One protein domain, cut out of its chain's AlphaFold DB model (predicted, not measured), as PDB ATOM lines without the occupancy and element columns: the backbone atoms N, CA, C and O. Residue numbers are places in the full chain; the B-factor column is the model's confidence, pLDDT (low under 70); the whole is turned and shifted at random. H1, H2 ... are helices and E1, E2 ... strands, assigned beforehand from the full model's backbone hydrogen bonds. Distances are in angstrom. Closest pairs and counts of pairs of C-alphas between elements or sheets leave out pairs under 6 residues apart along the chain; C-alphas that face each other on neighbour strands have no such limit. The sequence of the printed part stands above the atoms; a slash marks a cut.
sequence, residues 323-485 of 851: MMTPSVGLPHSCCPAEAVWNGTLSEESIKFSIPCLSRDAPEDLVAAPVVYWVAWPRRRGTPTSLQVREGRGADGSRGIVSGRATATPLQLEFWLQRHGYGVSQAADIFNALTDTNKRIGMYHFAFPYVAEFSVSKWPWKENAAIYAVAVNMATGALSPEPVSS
ATOM      1  N   MET A 323     192.049 242.196 202.327       96.06
ATOM      2  CA  MET A 323     193.110 241.258 202.711       96.06
ATOM      3  C   MET A 323     193.580 241.575 204.132       96.06
ATOM      4  O   MET A 323     193.713 242.749 204.488       96.06
ATOM      5  N   MET A 324     193.858 240.548 204.936       93.56
ATOM      6  CA  MET A 324     194.368 240.736 206.295       93.56
ATOM      7  C   MET A 324     195.819 241.215 206.226       93.56
ATOM      8  O   MET A 324     196.748 240.444 206.033       93.56
ATOM      9  N   THR A 325     195.993 242.528 206.304       90.31
ATOM     10  CA  THR A 325     197.284 243.215 206.210       90.31
ATOM     11  C   THR A 325     197.387 244.248 207.332       90.31
ATOM     12  O   THR A 325     196.363 244.650 207.889       90.31
ATOM     13  N   PRO A 326     198.585 244.754 207.667       87.50
ATOM     14  CA  PRO A 326     198.725 245.772 208.710       87.50
ATOM     15  C   PRO A 326     197.917 247.057 208.449       87.50
ATOM     16  O   PRO A 326     197.598 247.779 209.393       87.50
ATOM     17  N   SER A 327     197.526 247.341 207.197       85.69
ATOM     18  CA  SER A 327     196.718 248.520 206.850       85.69
ATOM     19  C   SER A 327     195.297 248.482 207.426       85.69
ATOM     20  O   SER A 327     194.665 249.529 207.559       85.69
ATOM     21  N   VAL A 328     194.819 247.313 207.871       87.44
ATOM     22  CA  VAL A 328     193.547 247.186 208.600       87.44
ATOM     23  C   VAL A 328     193.679 247.449 210.109       87.44
ATOM     24  O   VAL A 328     192.720 247.279 210.853       87.44
ATOM     25  N   GLY A 329     194.848 247.893 210.584       86.12
ATOM     26  CA  GLY A 329     195.106 248.134 212.009       86.12
ATOM     27  C   GLY A 329     195.536 246.884 212.780       86.12
ATOM     28  O   GLY A 329     195.467 246.865 214.007       86.12
ATOM     29  N   LEU A 330     195.972 245.846 212.063       89.25
ATOM     30  CA  LEU A 330     196.603 244.662 212.636       89.25
ATOM     31  C   LEU A 330     198.086 244.927 212.951       89.25
ATOM     32  O   LEU A 330     198.717 245.744 212.271       89.25
ATOM     33  N   PRO A 331     198.676 244.242 213.949       87.19
ATOM     34  CA  PRO A 331     200.107 244.354 214.216       87.19
ATOM     35  C   PRO A 331     200.923 243.924 212.986       87.19
ATOM     36  O   PRO A 331     200.513 243.033 212.247       87.19
ATOM     37  N   HIS A 332     202.096 244.531 212.769       85.44
ATOM     38  CA  HIS A 332     202.947 244.263 211.595       85.44
ATOM     39  C   HIS A 332     203.368 242.794 211.436       85.44
ATOM     40  O   HIS A 332     203.734 242.387 210.338       85.44
ATOM     41  N   SER A 333     203.323 242.021 212.520       80.75
ATOM     42  CA  SER A 333     203.608 240.589 212.544       80.75
ATOM     43  C   SER A 333     202.391 239.709 212.247       80.75
ATOM     44  O   SER A 333     202.560 238.496 212.196       80.75
ATOM     45  N   CYS A 334     201.181 240.264 212.087       83.06
ATOM     46  CA  CYS A 334     200.014 239.431 211.822       83.06
ATOM     47  C   CYS A 334     199.750 239.179 210.354       83.06
ATOM     48  O   CYS A 334     199.670 240.101 209.537       83.06
ATOM     49  N   CYS A 335     199.411 237.913 210.138       86.06
ATOM     50  CA  CYS A 335     198.573 237.412 209.079       86.06
ATOM     51  C   CYS A 335     199.188 237.526 207.668       86.06
ATOM     52  O   CYS A 335     198.427 237.744 206.718       86.06
ATOM     53  N   PRO A 336     200.524 237.400 207.471       87.69
ATOM     54  CA  PRO A 336     201.044 237.267 206.122       87.69
ATOM     55  C   PRO A 336     200.449 236.013 205.470       87.69
ATOM     56  O   PRO A 336     199.924 235.122 206.136       87.69
ATOM     57  N   ALA A 337     200.533 235.935 204.143       89.44
ATOM     58  CA  ALA A 337     200.191 234.698 203.454       89.44
ATOM     59  C   ALA A 337     201.125 233.581 203.946       89.44
ATOM     60  O   ALA A 337     202.332 233.613 203.685       89.44
ATOM     61  N   GLU A 338     200.553 232.614 204.658       92.12
ATOM     62  CA  GLU A 338     201.283 231.532 205.305       92.12
ATOM     63  C   GLU A 338     201.632 230.460 204.277       92.12
ATOM     64  O   GLU A 338     200.778 230.031 203.495       92.12
ATOM     65  N   ALA A 339     202.887 230.020 204.274       90.56
ATOM     66  CA  ALA A 339     203.393 229.015 203.349       90.56
ATOM     67  C   ALA A 339     203.872 227.787 204.126       90.56
ATOM     68  O   ALA A 339     204.883 227.825 204.825       90.56
ATOM     69  N   VAL A 340     203.159 226.672 203.981       88.62
ATOM     70  CA  VAL A 340     203.494 225.392 204.608       88.62
ATOM     71  C   VAL A 340     204.083 224.466 203.553       88.62
ATOM     72  O   VAL A 340     203.438 224.114 202.561       88.62
ATOM     73  N   TRP A 341     205.325 224.042 203.768       83.44
ATOM     74  CA  TRP A 341     205.973 223.077 202.890       83.44
ATOM     75  C   TRP A 341     205.478 221.663 203.193       83.44
ATOM     76  O   TRP A 341     205.589 221.185 204.322       83.44
ATOM     77  N   ASN A 342     204.942 220.979 202.182       81.50
ATOM     78  CA  ASN A 342     204.551 219.584 202.317       81.50
ATOM     79  C   ASN A 342     205.714 218.696 201.846       81.50
ATOM     80  O   ASN A 342     205.835 218.390 200.664       81.50
ATOM     81  N   GLY A 343     206.608 218.334 202.769       64.62
ATOM     82  CA  GLY A 343     207.879 217.649 202.485       64.62
ATOM     83  C   GLY A 343     207.783 216.164 202.100       64.62
ATOM     84  O   GLY A 343     208.730 215.415 202.338       64.62
ATOM     85  N   THR A 344     206.664 215.689 201.550       74.00
ATOM     86  CA  THR A 344     206.573 214.302 201.070       74.00
ATOM     87  C   THR A 344     207.430 214.128 199.812       74.00
ATOM     88  O   THR A 344     207.196 214.797 198.810       74.00
ATOM     89  N   LEU A 345     208.407 213.215 199.877       60.12
ATOM     90  CA  LEU A 345     209.516 212.977 198.931       60.12
ATOM     91  C   LEU A 345     209.178 212.901 197.425       60.12
ATOM     92  O   LEU A 345     210.100 212.960 196.617       60.12
ATOM     93  N   SER A 346     207.914 212.745 197.024       64.19
ATOM     94  CA  SER A 346     207.525 212.572 195.618       64.19
ATOM     95  C   SER A 346     206.982 213.831 194.933       64.19
ATOM     96  O   SER A 346     207.011 213.884 193.708       64.19
ATOM     97  N   GLU A 347     206.519 214.850 195.670       74.06
ATOM     98  CA  GLU A 347     205.997 216.091 195.077       74.06
ATOM     99  C   GLU A 347     206.322 217.309 195.951       74.06
ATOM    100  O   GLU A 347     205.649 217.581 196.947       74.06
ATOM    101  N   GLU A 348     207.338 218.081 195.550       81.38
ATOM    102  CA  GLU A 348     207.620 219.402 196.122       81.38
ATOM    103  C   GLU A 348     206.456 220.356 195.816       81.38
ATOM    104  O   GLU A 348     206.409 221.028 194.779       81.38
ATOM    105  N   SER A 349     205.486 220.389 196.725       89.44
ATOM    106  CA  SER A 349     204.379 221.334 196.708       89.44
ATOM    107  C   SER A 349     204.440 222.231 197.938       89.44
ATOM    108  O   SER A 349     204.714 221.790 199.060       89.44
ATOM    109  N   ILE A 350     204.205 223.520 197.716       91.81
ATOM    110  CA  ILE A 350     204.064 224.505 198.788       91.81
ATOM    111  C   ILE A 350     202.579 224.818 198.906       91.81
ATOM    112  O   ILE A 350     201.954 225.201 197.913       91.81
ATOM    113  N   LYS A 351     202.018 224.611 200.098       93.81
ATOM    114  CA  LYS A 351     200.641 224.975 200.422       93.81
ATOM    115  C   LYS A 351     200.626 226.403 200.938       93.81
ATOM    116  O   LYS A 351     201.359 226.719 201.867       93.81
ATOM    117  N   PHE A 352     199.790 227.242 200.353       95.25
ATOM    118  CA  PHE A 352     199.553 228.603 200.809       95.25
ATOM    119  C   PHE A 352     198.188 228.687 201.477       95.25
ATOM    120  O   PHE A 352     197.239 228.075 200.987       95.25
ATOM    121  N   SER A 353     198.101 229.451 202.563       95.62
ATOM    122  CA  SER A 353     196.860 229.779 203.263       95.62
ATOM    123  C   SER A 353     196.765 231.297 203.390       95.62
ATOM    124  O   SER A 353     197.626 231.933 204.001       95.62
ATOM    125  N   ILE A 354     195.775 231.896 202.723       96.38
ATOM    126  CA  ILE A 354     195.657 233.354 202.591       96.38
ATOM    127  C   ILE A 354     194.317 233.811 203.162       96.38
ATOM    128  O   ILE A 354     193.290 233.611 202.503       96.38
ATOM    129  N   PRO A 355     194.304 234.428 204.356       96.50
ATOM    130  CA  PRO A 355     193.070 234.874 204.974       96.50
ATOM    131  C   PRO A 355     192.630 236.250 204.436       96.50
ATOM    132  O   PRO A 355     193.440 237.129 204.120       96.50
ATOM    133  N   CYS A 356     191.320 236.445 204.308       96.62
ATOM    134  CA  CYS A 356     190.698 237.684 203.853       96.62
ATOM    135  C   CYS A 356     189.329 237.901 204.515       96.62
ATOM    136  O   CYS A 356     188.750 236.988 205.094       96.62
ATOM    137  N   LEU A 357     188.808 239.125 204.451       95.31
ATOM    138  CA  LEU A 357     187.548 239.531 205.072       95.31
ATOM    139  C   LEU A 357     186.585 240.033 203.994       95.31
ATOM    140  O   LEU A 357     186.894 240.984 203.278       95.31
ATOM    141  N   SER A 358     185.411 239.416 203.877       94.81
ATOM    142  CA  SER A 358     184.351 239.841 202.952       94.81
ATOM    143  C   SER A 358     183.202 240.467 203.725       94.81
ATOM    144  O   SER A 358     182.865 239.975 204.790       94.81
ATOM    145  N   ARG A 359     182.560 241.518 203.204       91.81
ATOM    146  CA  ARG A 359     181.337 242.061 203.832       91.81
ATOM    147  C   ARG A 359     180.091 241.214 203.587       91.81
ATOM    148  O   ARG A 359     179.109 241.379 204.299       91.81
ATOM    149  N   ASP A 360     180.129 240.351 202.579       83.94
ATOM    150  CA  ASP A 360     179.023 239.451 202.273       83.94
ATOM    151  C   ASP A 360     179.141 238.192 203.136       83.94
ATOM    152  O   ASP A 360     180.226 237.604 203.237       83.94
ATOM    153  N   ALA A 361     178.038 237.809 203.777       75.62
ATOM    154  CA  ALA A 361     177.975 236.633 204.633       75.62
ATOM    155  C   ALA A 361     177.763 235.352 203.796       75.62
ATOM    156  O   ALA A 361     177.220 235.415 202.691       75.62
ATOM    157  N   PRO A 362     178.129 234.163 204.314       69.44
ATOM    158  CA  PRO A 362     177.983 232.894 203.591       69.44
ATOM    159  C   PRO A 362     176.540 232.540 203.184       69.44
ATOM    160  O   PRO A 362     176.344 231.771 202.245       69.44
ATOM    161  N   GLU A 363     175.538 233.068 203.892       63.09
ATOM    162  CA  GLU A 363     174.118 232.728 203.714       63.09
ATOM    163  C   GLU A 363     173.443 233.405 202.526       63.09
ATOM    164  O   GLU A 363     172.440 232.886 202.040       63.09
ATOM    165  N   ASP A 364     173.992 234.508 202.006       62.88
ATOM    166  CA  ASP A 364     173.347 235.258 200.921       62.88
ATOM    167  C   ASP A 364     173.312 234.472 199.589       62.88
ATOM    168  O   ASP A 364     172.950 235.022 198.549       62.88
ATOM    169  N   LEU A 365     173.746 233.198 199.574       57.28
ATOM    170  CA  LEU A 365     174.052 232.401 198.375       57.28
ATOM    171  C   LEU A 365     175.026 233.131 197.430       57.28
ATOM    172  O   LEU A 365     175.227 232.727 196.282       57.28
ATOM    173  N   VAL A 366     175.652 234.204 197.920       66.44
ATOM    174  CA  VAL A 366     176.626 235.001 197.199       66.44
ATOM    175  C   VAL A 366     177.892 234.168 197.086       66.44
ATOM    176  O   VAL A 366     178.366 233.556 198.043       66.44
ATOM    177  N   ALA A 367     178.423 234.106 195.866       84.56
ATOM    178  CA  ALA A 367     179.622 233.346 195.575       84.56
ATOM    179  C   ALA A 367     180.772 233.811 196.480       84.56
ATOM    180  O   ALA A 367     181.126 234.992 196.489       84.56
ATOM    181  N   ALA A 368     181.351 232.861 197.220       91.75
ATOM    182  CA  ALA A 368     182.492 233.105 198.086       91.75
ATOM    183  C   ALA A 368     183.617 233.843 197.331       91.75
ATOM    184  O   ALA A 368     183.781 233.631 196.119       91.75
ATOM    185  N   PRO A 369     184.405 234.691 198.020       96.00
ATOM    186  CA  PRO A 369     185.492 235.426 197.393       96.00
ATOM    187  C   PRO A 369     186.429 234.515 196.605       96.00
ATOM    188  O   PRO A 369     186.768 233.417 197.044       96.00
ATOM    189  N   VAL A 370     186.904 234.984 195.455       97.19
ATOM    190  CA  VAL A 370     187.950 234.283 194.701       97.19
ATOM    191  C   VAL A 370     189.262 235.020 194.894       97.19
ATOM    192  O   VAL A 370     189.367 236.208 194.591       97.19
ATOM    193  N   VAL A 371     190.273 234.310 195.384       97.81
ATOM    194  CA  VAL A 371     191.626 234.829 195.558       97.81
ATOM    195  C   VAL A 371     192.452 234.487 194.328       97.81
ATOM    196  O   VAL A 371     192.633 233.320 193.988       97.81
ATOM    197  N   TYR A 372     192.960 235.512 193.656       98.19
ATOM    198  CA  TYR A 372     193.940 235.391 192.585       98.19
ATOM    199  C   TYR A 372     195.328 235.599 193.165       98.19
ATOM    200  O   TYR A 372     195.508 236.411 194.073       98.19
ATOM    201  N   TRP A 373     196.314 234.889 192.632       97.94
ATOM    202  CA  TRP A 373     197.677 234.974 193.129       97.94
ATOM    203  C   TRP A 373     198.709 234.882 192.011       97.94
ATOM    204  O   TRP A 373     198.472 234.296 190.951       97.94
ATOM    205  N   VAL A 374     199.881 235.455 192.273       97.31
ATOM    206  CA  VAL A 374     201.031 235.448 191.372       97.31
ATOM    207  C   VAL A 374     202.335 235.306 192.160       97.31
ATOM    208  O   VAL A 374     202.566 236.019 193.135       97.31
ATOM    209  N   ALA A 375     203.202 234.390 191.735       96.31
ATOM    210  CA  ALA A 375     204.573 234.277 192.218       96.31
ATOM    211  C   ALA A 375     205.456 235.299 191.491       96.31
ATOM    212  O   ALA A 375     205.572 235.261 190.259       96.31
ATOM    213  N   TRP A 376     206.071 236.215 192.242       96.12
ATOM    214  CA  TRP A 376     206.832 237.329 191.676       96.12
ATOM    215  C   TRP A 376     208.105 237.661 192.480       96.12
ATOM    216  O   TRP A 376     208.068 237.646 193.716       96.12
ATOM    217  N   PRO A 377     209.241 237.988 191.827       93.75
ATOM    218  CA  PRO A 377     210.471 238.366 192.520       93.75
ATOM    219  C   PRO A 377     210.326 239.681 193.291       93.75
ATOM    220  O   PRO A 377     210.020 240.725 192.713       93.75
ATOM    221  N   ARG A 378     210.649 239.676 194.590       89.62
ATOM    222  CA  ARG A 378     210.502 240.866 195.458       89.62
ATOM    223  C   ARG A 378     211.332 242.076 195.004       89.62
ATOM    224  O   ARG A 378     210.960 243.214 195.261       89.62
ATOM    225  N   ARG A 379     212.447 241.842 194.300       91.19
ATOM    226  CA  ARG A 379     213.345 242.900 193.799       91.19
ATOM    227  C   ARG A 379     212.751 243.725 192.653       91.19
ATOM    228  O   ARG A 379     213.269 244.799 192.372       91.19
ATOM    229  N   ARG A 380     211.692 243.243 191.993       92.00
ATOM    230  CA  ARG A 380     211.073 243.907 190.832       92.00
ATOM    231  C   ARG A 380     209.827 244.722 191.196       92.00
ATOM    232  O   ARG A 380     208.993 244.953 190.333       92.00
ATOM    233  N   GLY A 381     209.692 245.138 192.457       94.88
ATOM    234  CA  GLY A 381     208.543 245.902 192.947       94.88
ATOM    235  C   GLY A 381     207.312 245.044 193.258       94.88
ATOM    236  O   GLY A 381     207.255 243.853 192.944       94.88
ATOM    237  N   THR A 382     206.328 245.664 193.906       95.25
ATOM    238  CA  THR A 382     205.054 245.047 194.302       95.25
ATOM    239  C   THR A 382     204.017 245.217 193.186       95.25
ATOM    240  O   THR A 382     203.760 246.358 192.792       95.25
ATOM    241  N   PRO A 383     203.421 244.135 192.653       96.56
ATOM    242  CA  PRO A 383     202.348 244.253 191.672       96.56
ATOM    243  C   PRO A 383     201.123 244.937 192.287       96.56
ATOM    244  O   PRO A 383     200.891 244.855 193.489       96.56
ATOM    245  N   THR A 384     200.323 245.594 191.456       96.31
ATOM    246  CA  THR A 384     198.996 246.111 191.827       96.31
ATOM    247  C   THR A 384     197.968 244.979 191.900       96.31
ATOM    248  O   THR A 384     198.127 243.947 191.245       96.31
ATOM    249  N   SER A 385     196.862 245.176 192.622       96.88
ATOM    250  CA  SER A 385     195.758 244.203 192.706       96.88
ATOM    251  C   SER A 385     195.246 243.747 191.333       96.88
ATOM    252  O   SER A 385     194.996 242.560 191.122       96.88
ATOM    253  N   LEU A 386     195.144 244.664 190.361       96.88
ATOM    254  CA  LEU A 386     194.734 244.316 188.999       96.88
ATOM    255  C   LEU A 386     195.785 243.456 188.282       96.88
ATOM    256  O   LEU A 386     195.428 242.474 187.636       96.88
ATOM    257  N   GLN A 387     197.074 243.776 188.430       96.88
ATOM    258  CA  GLN A 387     198.152 242.955 187.868       96.88
ATOM    259  C   GLN A 387     198.138 241.539 188.458       96.88
ATOM    260  O   GLN A 387     198.219 240.578 187.696       96.88
ATOM    261  N   VAL A 388     197.942 241.390 189.774       97.50
ATOM    262  CA  VAL A 388     197.827 240.070 190.420       97.50
ATOM    263  C   VAL A 388     196.639 239.280 189.864       97.50
ATOM    264  O   VAL A 388     196.807 238.117 189.499       97.50
ATOM    265  N   ARG A 389     195.461 239.907 189.710       97.06
ATOM    266  CA  ARG A 389     194.280 239.271 189.089       97.06
ATOM    267  C   ARG A 389     194.561 238.777 187.668       97.06
ATOM    268  O   ARG A 389     194.023 237.753 187.254       97.06
ATOM    269  N   GLU A 390     195.395 239.492 186.921       96.69
ATOM    270  CA  GLU A 390     195.801 239.126 185.560       96.69
ATOM    271  C   GLU A 390     196.975 238.139 185.493       96.69
ATOM    272  O   GLU A 390     197.396 237.775 184.392       96.69
ATOM    273  N   GLY A 391     197.523 237.717 186.636       97.19
ATOM    274  CA  GLY A 391     198.709 236.862 186.691       97.19
ATOM    275  C   GLY A 391     199.981 237.572 186.214       97.19
ATOM    276  O   GLY A 391     200.845 236.955 185.587       97.19
ATOM    277  N   ARG A 392     200.093 238.880 186.465       96.94
ATOM    278  CA  ARG A 392     201.215 239.734 186.057       96.94
ATOM    279  C   ARG A 392     201.989 240.289 187.250       96.94
ATOM    280  O   ARG A 392     201.436 240.509 188.324       96.94
ATOM    281  N   GLY A 393     203.277 240.528 187.028       96.25
ATOM    282  CA  GLY A 393     204.172 241.218 187.952       96.25
ATOM    283  C   GLY A 393     204.031 242.739 187.908       96.25
ATOM    284  O   GLY A 393     203.259 243.290 187.119       96.25
ATOM    285  N   ALA A 394     204.814 243.430 188.741       95.38
ATOM    286  CA  ALA A 394     204.780 244.892 188.839       95.38
ATOM    287  C   ALA A 394     205.232 245.600 187.548       95.38
ATOM    288  O   ALA A 394     204.723 246.670 187.225       95.38
ATOM    289  N   ASP A 395     206.124 244.975 186.773       94.62
ATOM    290  CA  ASP A 395     206.589 245.459 185.463       94.62
ATOM    291  C   ASP A 395     205.606 245.155 184.309       94.62
ATOM    292  O   ASP A 395     205.867 245.478 183.150       94.62
ATOM    293  N   GLY A 396     204.466 244.519 184.607       92.88
ATOM    294  CA  GLY A 396     203.448 244.136 183.628       92.88
ATOM    295  C   GLY A 396     203.761 242.869 182.823       92.88
ATOM    296  O   GLY A 396     202.930 242.469 181.995       92.88
ATOM    297  N   SER A 397     204.908 242.224 183.056       94.94
ATOM    298  CA  SER A 397     205.215 240.901 182.504       94.94
ATOM    299  C   SER A 397     204.413 239.804 183.216       94.94
ATOM    300  O   SER A 397     203.812 240.031 184.268       94.94
ATOM    301  N   ARG A 398     204.329 238.609 182.618       96.56
ATOM    302  CA  ARG A 398     203.646 237.471 183.254       96.56
ATOM    303  C   ARG A 398     204.431 237.030 184.487       96.56
ATOM    304  O   ARG A 398     205.653 236.926 184.431       96.56
ATOM    305  N   GLY A 399     203.719 236.750 185.576       95.38
ATOM    306  CA  GLY A 399     204.331 236.167 186.761       95.38
ATOM    307  C   GLY A 399     204.897 234.780 186.495       95.38
ATOM    308  O   GLY A 399     204.546 234.137 185.505       95.38
ATOM    309  N   ILE A 400     205.771 234.312 187.391       94.38
ATOM    310  CA  ILE A 400     206.477 233.042 187.189       94.38
ATOM    311  C   ILE A 400     205.479 231.879 187.190       94.38
ATOM    312  O   ILE A 400     205.514 231.005 186.328       94.38
ATOM    313  N   VAL A 401     204.558 231.913 188.152       95.38
ATOM    314  CA  VAL A 401     203.381 231.049 188.243       95.38
ATOM    315  C   VAL A 401     202.233 231.922 188.738       95.38
ATOM    316  O   VAL A 401     202.446 232.832 189.539       95.38
ATOM    317  N   SER A 402     201.019 231.682 188.256       97.00
ATOM    318  CA  SER A 402     199.817 232.355 188.751       97.00
ATOM    319  C   SER A 402     198.647 231.386 188.784       97.00
ATOM    320  O   SER A 402     198.658 230.360 188.100       97.00
ATOM    321  N   GLY A 403     197.640 231.711 189.584       97.38
ATOM    322  CA  GLY A 403     196.455 230.885 189.727       97.38
ATOM    323  C   GLY A 403     195.330 231.608 190.447       97.38
ATOM    324  O   GLY A 403     195.400 232.806 190.728       97.38
ATOM    325  N   ARG A 404     194.268 230.857 190.727       97.69
ATOM    326  CA  ARG A 404     193.140 231.312 191.537       97.69
ATOM    327  C   ARG A 404     192.662 230.198 192.456       97.69
ATOM    328  O   ARG A 404     192.748 229.028 192.089       97.69
ATOM    329  N   ALA A 405     192.124 230.575 193.604       97.12
ATOM    330  CA  ALA A 405     191.523 229.684 194.580       97.12
ATOM    331  C   ALA A 405     190.231 230.316 195.104       97.12
ATOM    332  O   ALA A 405     190.189 231.512 195.388       97.12
ATOM    333  N   THR A 406     189.167 229.526 195.201       95.94
ATOM    334  CA  THR A 406     187.935 229.975 195.858       95.94
ATOM    335  C   THR A 406     188.161 229.932 197.359       95.94
ATOM    336  O   THR A 406     188.598 228.907 197.879       95.94
ATOM    337  N   ALA A 407     187.892 231.039 198.041       95.44
ATOM    338  CA  ALA A 407     188.042 231.116 199.479       95.44
ATOM    339  C   ALA A 407     186.904 230.357 200.173       95.44
ATOM    340  O   ALA A 407     185.756 230.380 199.728       95.44
ATOM    341  N   THR A 408     187.220 229.686 201.271       91.94
ATOM    342  CA  THR A 408     186.257 229.021 202.147       91.94
ATOM    343  C   THR A 408     186.082 229.827 203.428       91.94
ATOM    344  O   THR A 408     187.030 230.494 203.840       91.94
ATOM    345  N   PRO A 409     184.904 229.788 204.067       90.19
ATOM    346  CA  PRO A 409     184.706 230.342 205.405       90.19
ATOM    347  C   PRO A 409     185.840 229.931 206.351       90.19
ATOM    348  O   PRO A 409     186.223 228.761 206.389       90.19
ATOM    349  N   LEU A 410     186.402 230.899 207.068       90.50
ATOM    350  CA  LEU A 410     187.537 230.703 207.964       90.50
ATOM    351  C   LEU A 410     187.077 230.779 209.415       90.50
ATOM    352  O   LEU A 410     186.263 231.630 209.749       90.50
ATOM    353  N   GLN A 411     187.622 229.915 210.268       89.75
ATOM    354  CA  GLN A 411     187.576 230.107 211.716       89.75
ATOM    355  C   GLN A 411     188.880 230.761 212.146       89.75
ATOM    356  O   GLN A 411     189.936 230.126 212.082       89.75
ATOM    357  N   LEU A 412     188.832 232.058 212.440       91.38
ATOM    358  CA  LEU A 412     190.040 232.869 212.516       91.38
ATOM    359  C   LEU A 412     190.895 232.494 213.725       91.38
ATOM    360  O   LEU A 412     192.110 232.390 213.582       91.38
ATOM    361  N   GLU A 413     190.294 232.272 214.892       89.44
ATOM    362  CA  GLU A 413     191.034 231.927 216.106       89.44
ATOM    363  C   GLU A 413     191.753 230.583 215.941       89.44
ATOM    364  O   GLU A 413     192.961 230.481 216.175       89.44
ATOM    365  N   PHE A 414     191.046 229.582 215.410       89.25
ATOM    366  CA  PHE A 414     191.627 228.287 215.061       89.25
ATOM    367  C   PHE A 414     192.757 228.417 214.029       89.25
ATOM    368  O   PHE A 414     193.809 227.787 214.167       89.25
ATOM    369  N   TRP A 415     192.569 229.246 212.998       92.50
ATOM    370  CA  TRP A 415     193.593 229.483 211.982       92.50
ATOM    371  C   TRP A 415     194.851 230.115 212.580       92.50
ATOM    372  O   TRP A 415     195.952 229.627 212.330       92.50
ATOM    373  N   LEU A 416     194.701 231.135 213.428       91.88
ATOM    374  CA  LEU A 416     195.821 231.776 214.119       91.88
ATOM    375  C   LEU A 416     196.588 230.757 214.977       91.88
ATOM    376  O   LEU A 416     197.807 230.640 214.859       91.88
ATOM    377  N   GLN A 417     195.900 229.938 215.772       87.44
ATOM    378  CA  GLN A 417     196.565 228.906 216.578       87.44
ATOM    379  C   GLN A 417     197.309 227.881 215.708       87.44
ATOM    380  O   GLN A 417     198.467 227.547 215.974       87.44
ATOM    381  N   ARG A 418     196.681 227.414 214.619       87.25
ATOM    382  CA  ARG A 418     197.277 226.448 213.683       87.25
ATOM    383  C   ARG A 418     198.540 226.983 213.005       87.25
ATOM    384  O   ARG A 418     199.433 226.196 212.689       87.25
ATOM    385  N   HIS A 419     198.617 228.292 212.793       87.19
ATOM    386  CA  HIS A 419     199.757 228.965 212.172       87.19
ATOM    387  C   HIS A 419     200.788 229.495 213.184       87.19
ATOM    388  O   HIS A 419     201.662 230.279 212.830       87.19
ATOM    389  N   GLY A 420     200.749 229.015 214.432       87.00
ATOM    390  CA  GLY A 420     201.805 229.257 215.418       87.00
ATOM    391  C   GLY A 420     201.742 230.622 216.098       87.00
ATOM    392  O   GLY A 420     202.693 230.998 216.785       87.00
ATOM    393  N   TYR A 421     200.634 231.351 215.953       88.06
ATOM    394  CA  TYR A 421     200.383 232.527 216.776       88.06
ATOM    395  C   TYR A 421     200.138 232.053 218.209       88.06
ATOM    396  O   TYR A 421     199.271 231.213 218.457       88.06
ATOM    397  N   GLY A 422     200.926 232.569 219.158       84.44
ATOM    398  CA  GLY A 422     200.731 232.263 220.576       84.44
ATOM    399  C   GLY A 422     199.315 232.642 221.007       84.44
ATOM    400  O   GLY A 422     198.751 233.596 220.480       84.44
ATOM    401  N   VAL A 423     198.729 231.921 221.961       82.94
ATOM    402  CA  VAL A 423     197.302 232.085 222.293       82.94
ATOM    403  C   VAL A 423     196.932 233.487 222.753       82.94
ATOM    404  O   VAL A 423     195.899 233.996 222.331       82.94
ATOM    405  N   SER A 424     197.800 234.161 223.510       86.69
ATOM    406  CA  SER A 424     197.596 235.572 223.850       86.69
ATOM    407  C   SER A 424     197.593 236.469 222.608       86.69
ATOM    408  O   SER A 424     196.688 237.276 222.433       86.69
ATOM    409  N   GLN A 425     198.548 236.277 221.693       89.94
ATOM    410  CA  GLN A 425     198.628 237.046 220.451       89.94
ATOM    411  C   GLN A 425     197.419 236.777 219.541       89.94
ATOM    412  O   GLN A 425     196.865 237.713 218.968       89.94
ATOM    413  N   ALA A 426     197.005 235.514 219.412       89.50
ATOM    414  CA  ALA A 426     195.832 235.117 218.643       89.50
ATOM    415  C   ALA A 426     194.558 235.762 219.210       89.50
ATOM    416  O   ALA A 426     193.787 236.345 218.446       89.50
ATOM    417  N   ALA A 427     194.390 235.745 220.537       87.69
ATOM    418  CA  ALA A 427     193.283 236.404 221.221       87.69
ATOM    419  C   ALA A 427     193.303 237.927 221.016       87.69
ATOM    420  O   ALA A 427     192.268 238.513 220.705       87.69
ATOM    421  N   ASP A 428     194.465 238.579 221.107       90.94
ATOM    422  CA  ASP A 428     194.598 240.024 220.875       90.94
ATOM    423  C   ASP A 428     194.220 240.412 219.439       90.94
ATOM    424  O   ASP A 428     193.493 241.385 219.221       90.94
ATOM    425  N   ILE A 429     194.676 239.636 218.449       92.44
ATOM    426  CA  ILE A 429     194.328 239.821 217.034       92.44
ATOM    427  C   ILE A 429     192.823 239.622 216.828       92.44
ATOM    428  O   ILE A 429     192.169 240.456 216.197       92.44
ATOM    429  N   PHE A 430     192.269 238.536 217.369       92.25
ATOM    430  CA  PHE A 430     190.853 238.210 217.249       92.25
ATOM    431  C   PHE A 430     189.972 239.293 217.885       92.25
ATOM    432  O   PHE A 430     189.042 239.794 217.249       92.25
ATOM    433  N   ASN A 431     190.303 239.732 219.100       91.06
ATOM    434  CA  ASN A 431     189.610 240.814 219.800       91.06
ATOM    435  C   ASN A 431     189.730 242.142 219.043       91.06
ATOM    436  O   ASN A 431     188.755 242.881 218.916       91.06
ATOM    437  N   ALA A 432     190.897 242.443 218.466       91.19
ATOM    438  CA  ALA A 432     191.082 243.652 217.669       91.19
ATOM    439  C   ALA A 432     190.230 243.674 216.390       91.19
ATOM    440  O   ALA A 432     189.838 244.759 215.959       91.19
ATOM    441  N   LEU A 433     189.952 242.513 215.791       91.56
ATOM    442  CA  LEU A 433     189.128 242.386 214.588       91.56
ATOM    443  C   LEU A 433     187.627 242.333 214.892       91.56
ATOM    444  O   LEU A 433     186.835 242.838 214.097       91.56
ATOM    445  N   THR A 434     187.241 241.738 216.022       90.69
ATOM    446  CA  THR A 434     185.837 241.611 216.452       90.69
ATOM    447  C   THR A 434     185.286 242.857 217.142       90.69
ATOM    448  O   THR A 434     184.071 243.029 217.171       90.69
ATOM    449  N   ASP A 435     186.141 243.753 217.643       89.94
ATOM    450  CA  ASP A 435     185.724 245.018 218.258       89.94
ATOM    451  C   ASP A 435     184.857 245.859 217.301       89.94
ATOM    452  O   ASP A 435     185.324 246.391 216.287       89.94
ATOM    453  N   THR A 436     183.574 245.991 217.644       84.06
ATOM    454  CA  THR A 436     182.558 246.717 216.870       84.06
ATOM    455  C   THR A 436     182.774 248.226 216.870       84.06
ATOM    456  O   THR A 436     182.274 248.909 215.975       84.06
ATOM    457  N   ASN A 437     183.558 248.762 217.814       86.81
ATOM    458  CA  ASN A 437     183.931 250.177 217.814       86.81
ATOM    459  C   ASN A 437     184.974 250.494 216.733       86.81
ATOM    460  O   ASN A 437     185.194 251.661 216.392       86.81
ATOM    461  N   LYS A 438     185.629 249.468 216.178       82.00
ATOM    462  CA  LYS A 438     186.560 249.601 215.057       82.00
ATOM    463  C   LYS A 438     185.838 249.371 213.733       82.00
ATOM    464  O   LYS A 438     184.802 248.727 213.646       82.00
ATOM    465  N   ARG A 439     186.428 249.879 212.645       78.56
ATOM    466  CA  ARG A 439     185.828 249.856 211.293       78.56
ATOM    467  C   ARG A 439     185.588 248.458 210.702       78.56
ATOM    468  O   ARG A 439     184.936 248.379 209.663       78.56
ATOM    469  N   ILE A 440     186.156 247.402 211.285       86.00
ATOM    470  CA  ILE A 440     186.067 246.040 210.743       86.00
ATOM    471  C   ILE A 440     184.840 245.322 211.298       86.00
ATOM    472  O   ILE A 440     184.062 244.820 210.495       86.00
ATOM    473  N   GLY A 441     184.674 245.296 212.630       87.31
ATOM    474  CA  GLY A 441     183.590 244.586 213.318       87.31
ATOM    475  C   GLY A 441     183.346 243.196 212.731       87.31
ATOM    476  O   GLY A 441     182.290 242.944 212.150       87.31
ATOM    477  N   MET A 442     184.353 242.323 212.801       90.75
ATOM    478  CA  MET A 442     184.286 240.964 212.260       90.75
ATOM    479  C   MET A 442     183.070 240.209 212.829       90.75
ATOM    480  O   MET A 442     182.693 240.398 213.982       90.75
ATOM    481  N   TYR A 443     182.434 239.398 211.987       87.31
ATOM    482  CA  TYR A 443     181.113 238.761 212.113       87.31
ATOM    483  C   TYR A 443     179.895 239.690 212.104       87.31
ATOM    484  O   TYR A 443     178.819 239.232 211.729       87.31
ATOM    485  N   HIS A 444     180.042 240.975 212.434       85.88
ATOM    486  CA  HIS A 444     178.949 241.946 212.321       85.88
ATOM    487  C   HIS A 444     178.880 242.589 210.933       85.88
ATOM    488  O   HIS A 444     177.808 242.670 210.339       85.88
ATOM    489  N   PHE A 445     180.019 243.046 210.402       87.38
ATOM    490  CA  PHE A 445     180.095 243.737 209.106       87.38
ATOM    491  C   PHE A 445     180.960 243.019 208.076       87.38
ATOM    492  O   PHE A 445     180.911 243.364 206.895       87.38
ATOM    493  N   ALA A 446     181.791 242.074 208.517       92.06
ATOM    494  CA  ALA A 446     182.658 241.302 207.645       92.06
ATOM    495  C   ALA A 446     182.847 239.880 208.168       92.06
ATOM    496  O   ALA A 446     183.075 239.674 209.354       92.06
ATOM    497  N   PHE A 447     182.800 238.905 207.276       92.19
ATOM    498  CA  PHE A 447     183.012 237.501 207.562       92.19
ATOM    499  C   PHE A 447     184.415 237.065 207.090       92.19
ATOM    500  O   PHE A 447     184.829 237.446 205.984       92.19
ATOM    501  N   PRO A 448     185.176 236.307 207.900       94.19
ATOM    502  CA  PRO A 448     186.505 235.830 207.532       94.19
ATOM    503  C   PRO A 448     186.443 234.635 206.569       94.19
ATOM    504  O   PRO A 448     185.665 233.695 206.730       94.19
ATOM    505  N   TYR A 449     187.316 234.654 205.570       95.00
ATOM    506  CA  TYR A 449     187.517 233.594 204.590       95.00
ATOM    507  C   TYR A 449     189.007 233.265 204.479       95.00
ATOM    508  O   TYR A 449     189.866 234.078 204.811       95.00
ATOM    509  N   VAL A 450     189.326 232.076 203.981       95.12
ATOM    510  CA  VAL A 450     190.688 231.640 203.679       95.12
ATOM    511  C   VAL A 450     190.729 231.003 202.305       95.12
ATOM    512  O   VAL A 450     189.885 230.178 201.965       95.12
ATOM    513  N   ALA A 451     191.704 231.380 201.492       96.62
ATOM    514  CA  ALA A 451     192.009 230.662 200.266       96.62
ATOM    515  C   ALA A 451     193.220 229.762 200.495       96.62
ATOM    516  O   ALA A 451     194.322 230.252 200.743       96.62
ATOM    517  N   GLU A 452     193.006 228.452 200.376       95.31
ATOM    518  CA  GLU A 452     194.070 227.453 200.434       95.31
ATOM    519  C   GLU A 452     194.356 226.893 199.039       95.31
ATOM    520  O   GLU A 452     193.445 226.510 198.301       95.31
ATOM    521  N   PHE A 453     195.629 226.843 198.651       96.06
ATOM    522  CA  PHE A 453     196.046 226.255 197.377       96.06
ATOM    523  C   PHE A 453     197.473 225.719 197.437       96.06
ATOM    524  O   PHE A 453     198.303 226.197 198.206       96.06
ATOM    525  N   SER A 454     197.771 224.734 196.591       95.00
ATOM    526  CA  SER A 454     199.104 224.140 196.468       95.00
ATOM    527  C   SER A 454     199.743 224.545 195.145       95.00
ATOM    528  O   SER A 454     199.101 224.461 194.098       95.00
ATOM    529  N   VAL A 455     201.020 224.916 195.169       94.44
ATOM    530  CA  VAL A 455     201.810 225.149 193.955       94.44
ATOM    531  C   VAL A 455     202.746 223.964 193.751       94.44
ATOM    532  O   VAL A 455     203.765 223.852 194.430       94.44
ATOM    533  N   SER A 456     202.389 223.061 192.836       90.12
ATOM    534  CA  SER A 456     203.276 221.989 192.379       90.12
ATOM    535  C   SER A 456     204.266 222.575 191.366       90.12
ATOM    536  O   SER A 456     203.852 223.193 190.387       90.12
ATOM    537  N   LYS A 457     205.578 222.401 191.590       87.44
ATOM    538  CA  LYS A 457     206.690 223.006 190.810       87.44
ATOM    539  C   LYS A 457     206.974 224.480 191.139       87.44
ATOM    540  O   LYS A 457     206.863 225.363 190.286       87.44
ATOM    541  N   TRP A 458     207.403 224.740 192.372       86.88
ATOM    542  CA  TRP A 458     207.888 226.068 192.746       86.88
ATOM    543  C   TRP A 458     209.179 226.434 191.978       86.88
ATOM    544  O   TRP A 458     210.112 225.631 191.904       86.88
ATOM    545  N   PRO A 459     209.273 227.634 191.381       79.94
ATOM    546  CA  PRO A 459     210.431 228.051 190.597       79.94
ATOM    547  C   PRO A 459     211.592 228.501 191.502       79.94
ATOM    548  O   PRO A 459     211.858 229.690 191.651       79.94
ATOM    549  N   TRP A 460     212.346 227.550 192.056       81.00
ATOM    550  CA  TRP A 460     213.469 227.779 192.988       81.00
ATOM    551  C   TRP A 460     214.668 228.586 192.440       81.00
ATOM    552  O   TRP A 460     215.689 228.707 193.115       81.00
ATOM    553  N   LYS A 461     214.606 229.099 191.205       80.75
ATOM    554  CA  LYS A 461     215.712 229.849 190.584       80.75
ATOM    555  C   LYS A 461     215.818 231.290 191.088       80.75
ATOM    556  O   LYS A 461     216.891 231.874 190.978       80.75
ATOM    557  N   GLU A 462     214.744 231.858 191.637       82.38
ATOM    558  CA  GLU A 462     214.706 233.248 192.100       82.38
ATOM    559  C   GLU A 462     213.980 233.374 193.447       82.38
ATOM    560  O   GLU A 462     213.043 232.630 193.733       82.38
ATOM    561  N   ASN A 463     214.389 234.354 194.261       88.38
ATOM    562  CA  ASN A 463     213.701 234.711 195.503       88.38
ATOM    563  C   ASN A 463     212.339 235.340 195.171       88.38
ATOM    564  O   ASN A 463     212.233 236.556 194.962       88.38
ATOM    565  N   ALA A 464     211.309 234.503 195.103       91.81
ATOM    566  CA  ALA A 464     209.941 234.897 194.808       91.81
ATOM    567  C   ALA A 464     209.080 234.934 196.078       91.81
ATOM    568  O   ALA A 464     209.290 234.169 197.019       91.81
ATOM    569  N   ALA A 465     208.098 235.832 196.080       94.31
ATOM    570  CA  ALA A 465     206.998 235.849 197.037       94.31
ATOM    571  C   ALA A 465     205.681 235.614 196.286       94.31
ATOM    572  O   ALA A 465     205.578 235.941 195.097       94.31
ATOM    573  N   ILE A 466     204.679 235.063 196.966       96.12
ATOM    574  CA  ILE A 466     203.304 235.069 196.465       96.12
ATOM    575  C   ILE A 466     202.691 236.426 196.773       96.12
ATOM    576  O   ILE A 466     202.696 236.856 197.921       96.12
ATOM    577  N   TYR A 467     202.128 237.068 195.757       96.81
ATOM    578  CA  TYR A 467     201.218 238.195 195.916       96.81
ATOM    579  C   TYR A 467     199.804 237.717 195.634       96.81
ATOM    580  O   TYR A 467     199.588 237.038 194.629       96.81
ATOM    581  N   ALA A 468     198.852 238.065 196.493       97.56
ATOM    582  CA  ALA A 468     197.468 237.634 196.366       97.56
ATOM    583  C   ALA A 468     196.479 238.789 196.540       97.56
ATOM    584  O   ALA A 468     196.699 239.705 197.328       97.56
ATOM    585  N   VAL A 469     195.378 238.716 195.795       97.62
ATOM    586  CA  VAL A 469     194.272 239.678 195.781       97.62
ATOM    587  C   VAL A 469     192.962 238.903 195.836       97.62
ATOM    588  O   VAL A 469     192.818 237.888 195.155       97.62
ATOM    589  N   ALA A 470     191.995 239.373 196.613       97.69
ATOM    590  CA  ALA A 470     190.655 238.794 196.635       97.69
ATOM    591  C   ALA A 470     189.682 239.599 195.765       97.69
ATOM    592  O   ALA A 470     189.814 240.816 195.619       97.69
ATOM    593  N   VAL A 471     188.699 238.908 195.188       97.25
ATOM    594  CA  VAL A 471     187.630 239.496 194.373       97.25
ATOM    595  C   VAL A 471     186.285 239.115 194.958       97.25
ATOM    596  O   VAL A 471     186.012 237.930 195.167       97.25
ATOM    597  N   ASN A 472     185.436 240.115 195.171       95.81
ATOM    598  CA  ASN A 472     184.024 239.898 195.432       95.81
ATOM    599  C   ASN A 472     183.346 239.477 194.121       95.81
ATOM    600  O   ASN A 472     183.336 240.235 193.153       95.81
ATOM    601  N   MET A 473     182.794 238.267 194.066       94.56
ATOM    602  CA  MET A 473     182.225 237.721 192.833       94.56
ATOM    603  C   MET A 473     180.876 238.343 192.452       94.56
ATOM    604  O   MET A 473     180.529 238.316 191.273       94.56
ATOM    605  N   ALA A 474     180.136 238.917 193.406       92.56
ATOM    606  CA  ALA A 474     178.882 239.616 193.122       92.56
ATOM    607  C   ALA A 474     179.129 241.019 192.562       92.56
ATOM    608  O   ALA A 474     178.475 241.431 191.606       92.56
ATOM    609  N   THR A 475     180.080 241.750 193.145       94.62
ATOM    610  CA  THR A 475     180.307 243.161 192.802       94.62
ATOM    611  C   THR A 475     181.483 243.391 191.856       94.62
ATOM    612  O   THR A 475     181.636 244.491 191.329       94.62
ATOM    613  N   GLY A 476     182.352 242.397 191.661       95.75
ATOM    614  CA  GLY A 476     183.613 242.537 190.928       95.75
ATOM    615  C   GLY A 476     184.667 243.394 191.647       95.75
ATOM    616  O   GLY A 476     185.714 243.691 191.060       95.75
ATOM    617  N   ALA A 477     184.410 243.805 192.894       96.50
ATOM    618  CA  ALA A 477     185.322 244.627 193.681       96.50
ATOM    619  C   ALA A 477     186.605 243.853 194.014       96.50
ATOM    620  O   ALA A 477     186.560 242.722 194.502       96.50
ATOM    621  N   LEU A 478     187.755 244.473 193.742       97.12
ATOM    622  CA  LEU A 478     189.078 243.937 194.067       97.12
ATOM    623  C   LEU A 478     189.517 244.405 195.452       97.12
ATOM    624  O   LEU A 478     189.156 245.505 195.877       97.12
ATOM    625  N   SER A 479     190.357 243.614 196.120       96.81
ATOM    626  CA  SER A 479     191.014 244.083 197.334       96.81
ATOM    627  C   SER A 479     191.917 245.289 197.041       96.81
ATOM    628  O   SER A 479     192.618 245.290 196.019       96.81
ATOM    629  N   PRO A 480     191.936 246.323 197.906       95.25
ATOM    630  CA  PRO A 480     192.671 247.547 197.602       95.25
ATOM    631  C   PRO A 480     194.174 247.347 197.474       95.25
ATOM    632  O   PRO A 480     194.810 247.886 196.571       95.25
ATOM    633  N   GLU A 481     194.727 246.512 198.340       95.06
ATOM    634  CA  GLU A 481     196.138 246.165 198.334       95.06
ATOM    635  C   GLU A 481     196.274 244.643 198.217       95.06
ATOM    636  O   GLU A 481     195.446 243.902 198.771       95.06
ATOM    637  N   PRO A 482     197.283 244.153 197.480       95.88
ATOM    638  CA  PRO A 482     197.630 242.748 197.512       95.88
ATOM    639  C   PRO A 482     198.403 242.425 198.793       95.88
ATOM    640  O   PRO A 482     199.243 243.205 199.241       95.88
ATOM    641  N   VAL A 483     198.170 241.238 199.351       95.44
ATOM    642  CA  VAL A 483     199.000 240.695 200.435       95.44
ATOM    643  C   VAL A 483     200.187 239.946 199.840       95.44
ATOM    644  O   VAL A 483     200.043 239.278 198.814       95.44
ATOM    645  N   SER A 484     201.356 240.051 200.470       95.12
ATOM    646  CA  SER A 484     202.542 239.278 200.093       95.12
ATOM    647  C   SER A 484     202.861 238.213 201.136       95.12
ATOM    648  O   SER A 484     202.824 238.517 202.328       95.12
ATOM    649  N   SER A 485     203.251 237.015 200.706       93.31
ATOM    650  CA  SER A 485     203.909 236.040 201.582       93.31
ATOM    651  C   SER A 485     205.308 236.516 201.975       93.31
ATOM    652  O   SER A 485     205.905 237.381 201.315       93.31
TER     653      SER A 485
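This is residues 323 to 485 of the 851 residues of the protein "Pcsk5 protein" of Symbiodinium sp. CCMP2456 (UniProt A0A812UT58). Two small sheets of three strands each, E1 E2 E5 and E4 E3 E6, make a sandwich with crossed strands; the short helix H1 packs over E6 on the face of the second sheet turned away from the first. H2 and H3 form a helical hairpin at one end, where H2 only grazes the first sheet. The printed part has 163 residues, with elements in the order E1 E2 E3 H1 E4 H2 H3 E5 E6, both sheets antiparallel; the class is mixed, helices and strands, with under half of the residues in named elements. It is compact, with a radius of gyration of the C-alphas of 15.7 A, and spans 46 by 35 by 29 A.

Residues 323 to 337 hold no named element. E1, residues 338 to 342, begins at C-alpha 338 (201.283, 231.532, 205.305). E2, residues 349 to 358, is 28.0 A long, and E3, residues 370 to 377, 23.0 A. H1 is residues 385 to 389, 6.3 A. E4, residues 401 to 406, measures 17.3 A. H2, residues 412 to 418, measures 9.7 A, and H3, residues 423 to 434, 16.0 A; C-alpha 423 is at (197.302, 232.085, 222.293). E5, residues 447 to 456, is 29.7 A long. E6, residues 464 to 471, 22.8 A, ends at C-alpha 471 (187.630, 239.496, 194.373).

In the sandwich, two sheets face to face, the facing parts are 8.6 A centre to centre and the strands stand at 47 degrees. The first sheet, only just strongly twisted with C-alphas up to 4.0 A off its best plane, has E2 as inner strand. The hairpin E1 and E2 is antiparallel at 152 degrees, with N 340 and O 351 at 2.8 A; E2 and E5 stand at 161 degrees, with N 352 and O 453 at 2.8 A. In the second sheet E3 is antiparallel to E6, with N 372 and O 469 at 2.8 A, and to E4, with N 371 and O 405 at 2.8 A. Between the sheets, the closest C-alphas of E4 and E5, Ala 405 and Ala 451, are 5.8 A apart, while E1 and E6 are apart. H1 lies over E6 at a height over the sheet of 7.1 A; their closest C-alphas, Ser 385 and Val 469, are 5.7 A apart. H2 and H3 touch, closest at the C-alphas of Leu 416 and Ala 426, 5.6 A, at a shallow tilt of 20 degrees, opposite ways. In H1, H2 and H3 every O i to N i+4 pair is within hydrogen-bond range.

The C-alphas farthest apart, of Ser 346 and Asn 437, are 49.6 A apart. The printed part has no cut; the links E2 to E3, H1 to E4 and H3 to E5 are long. Residues 483 to 484 pair antiparallel with residues 467 to 468 of E6. The mean pLDDT of the printed part is 90.1; residues 343, 345 to 346 and 362 to 366 are under 70.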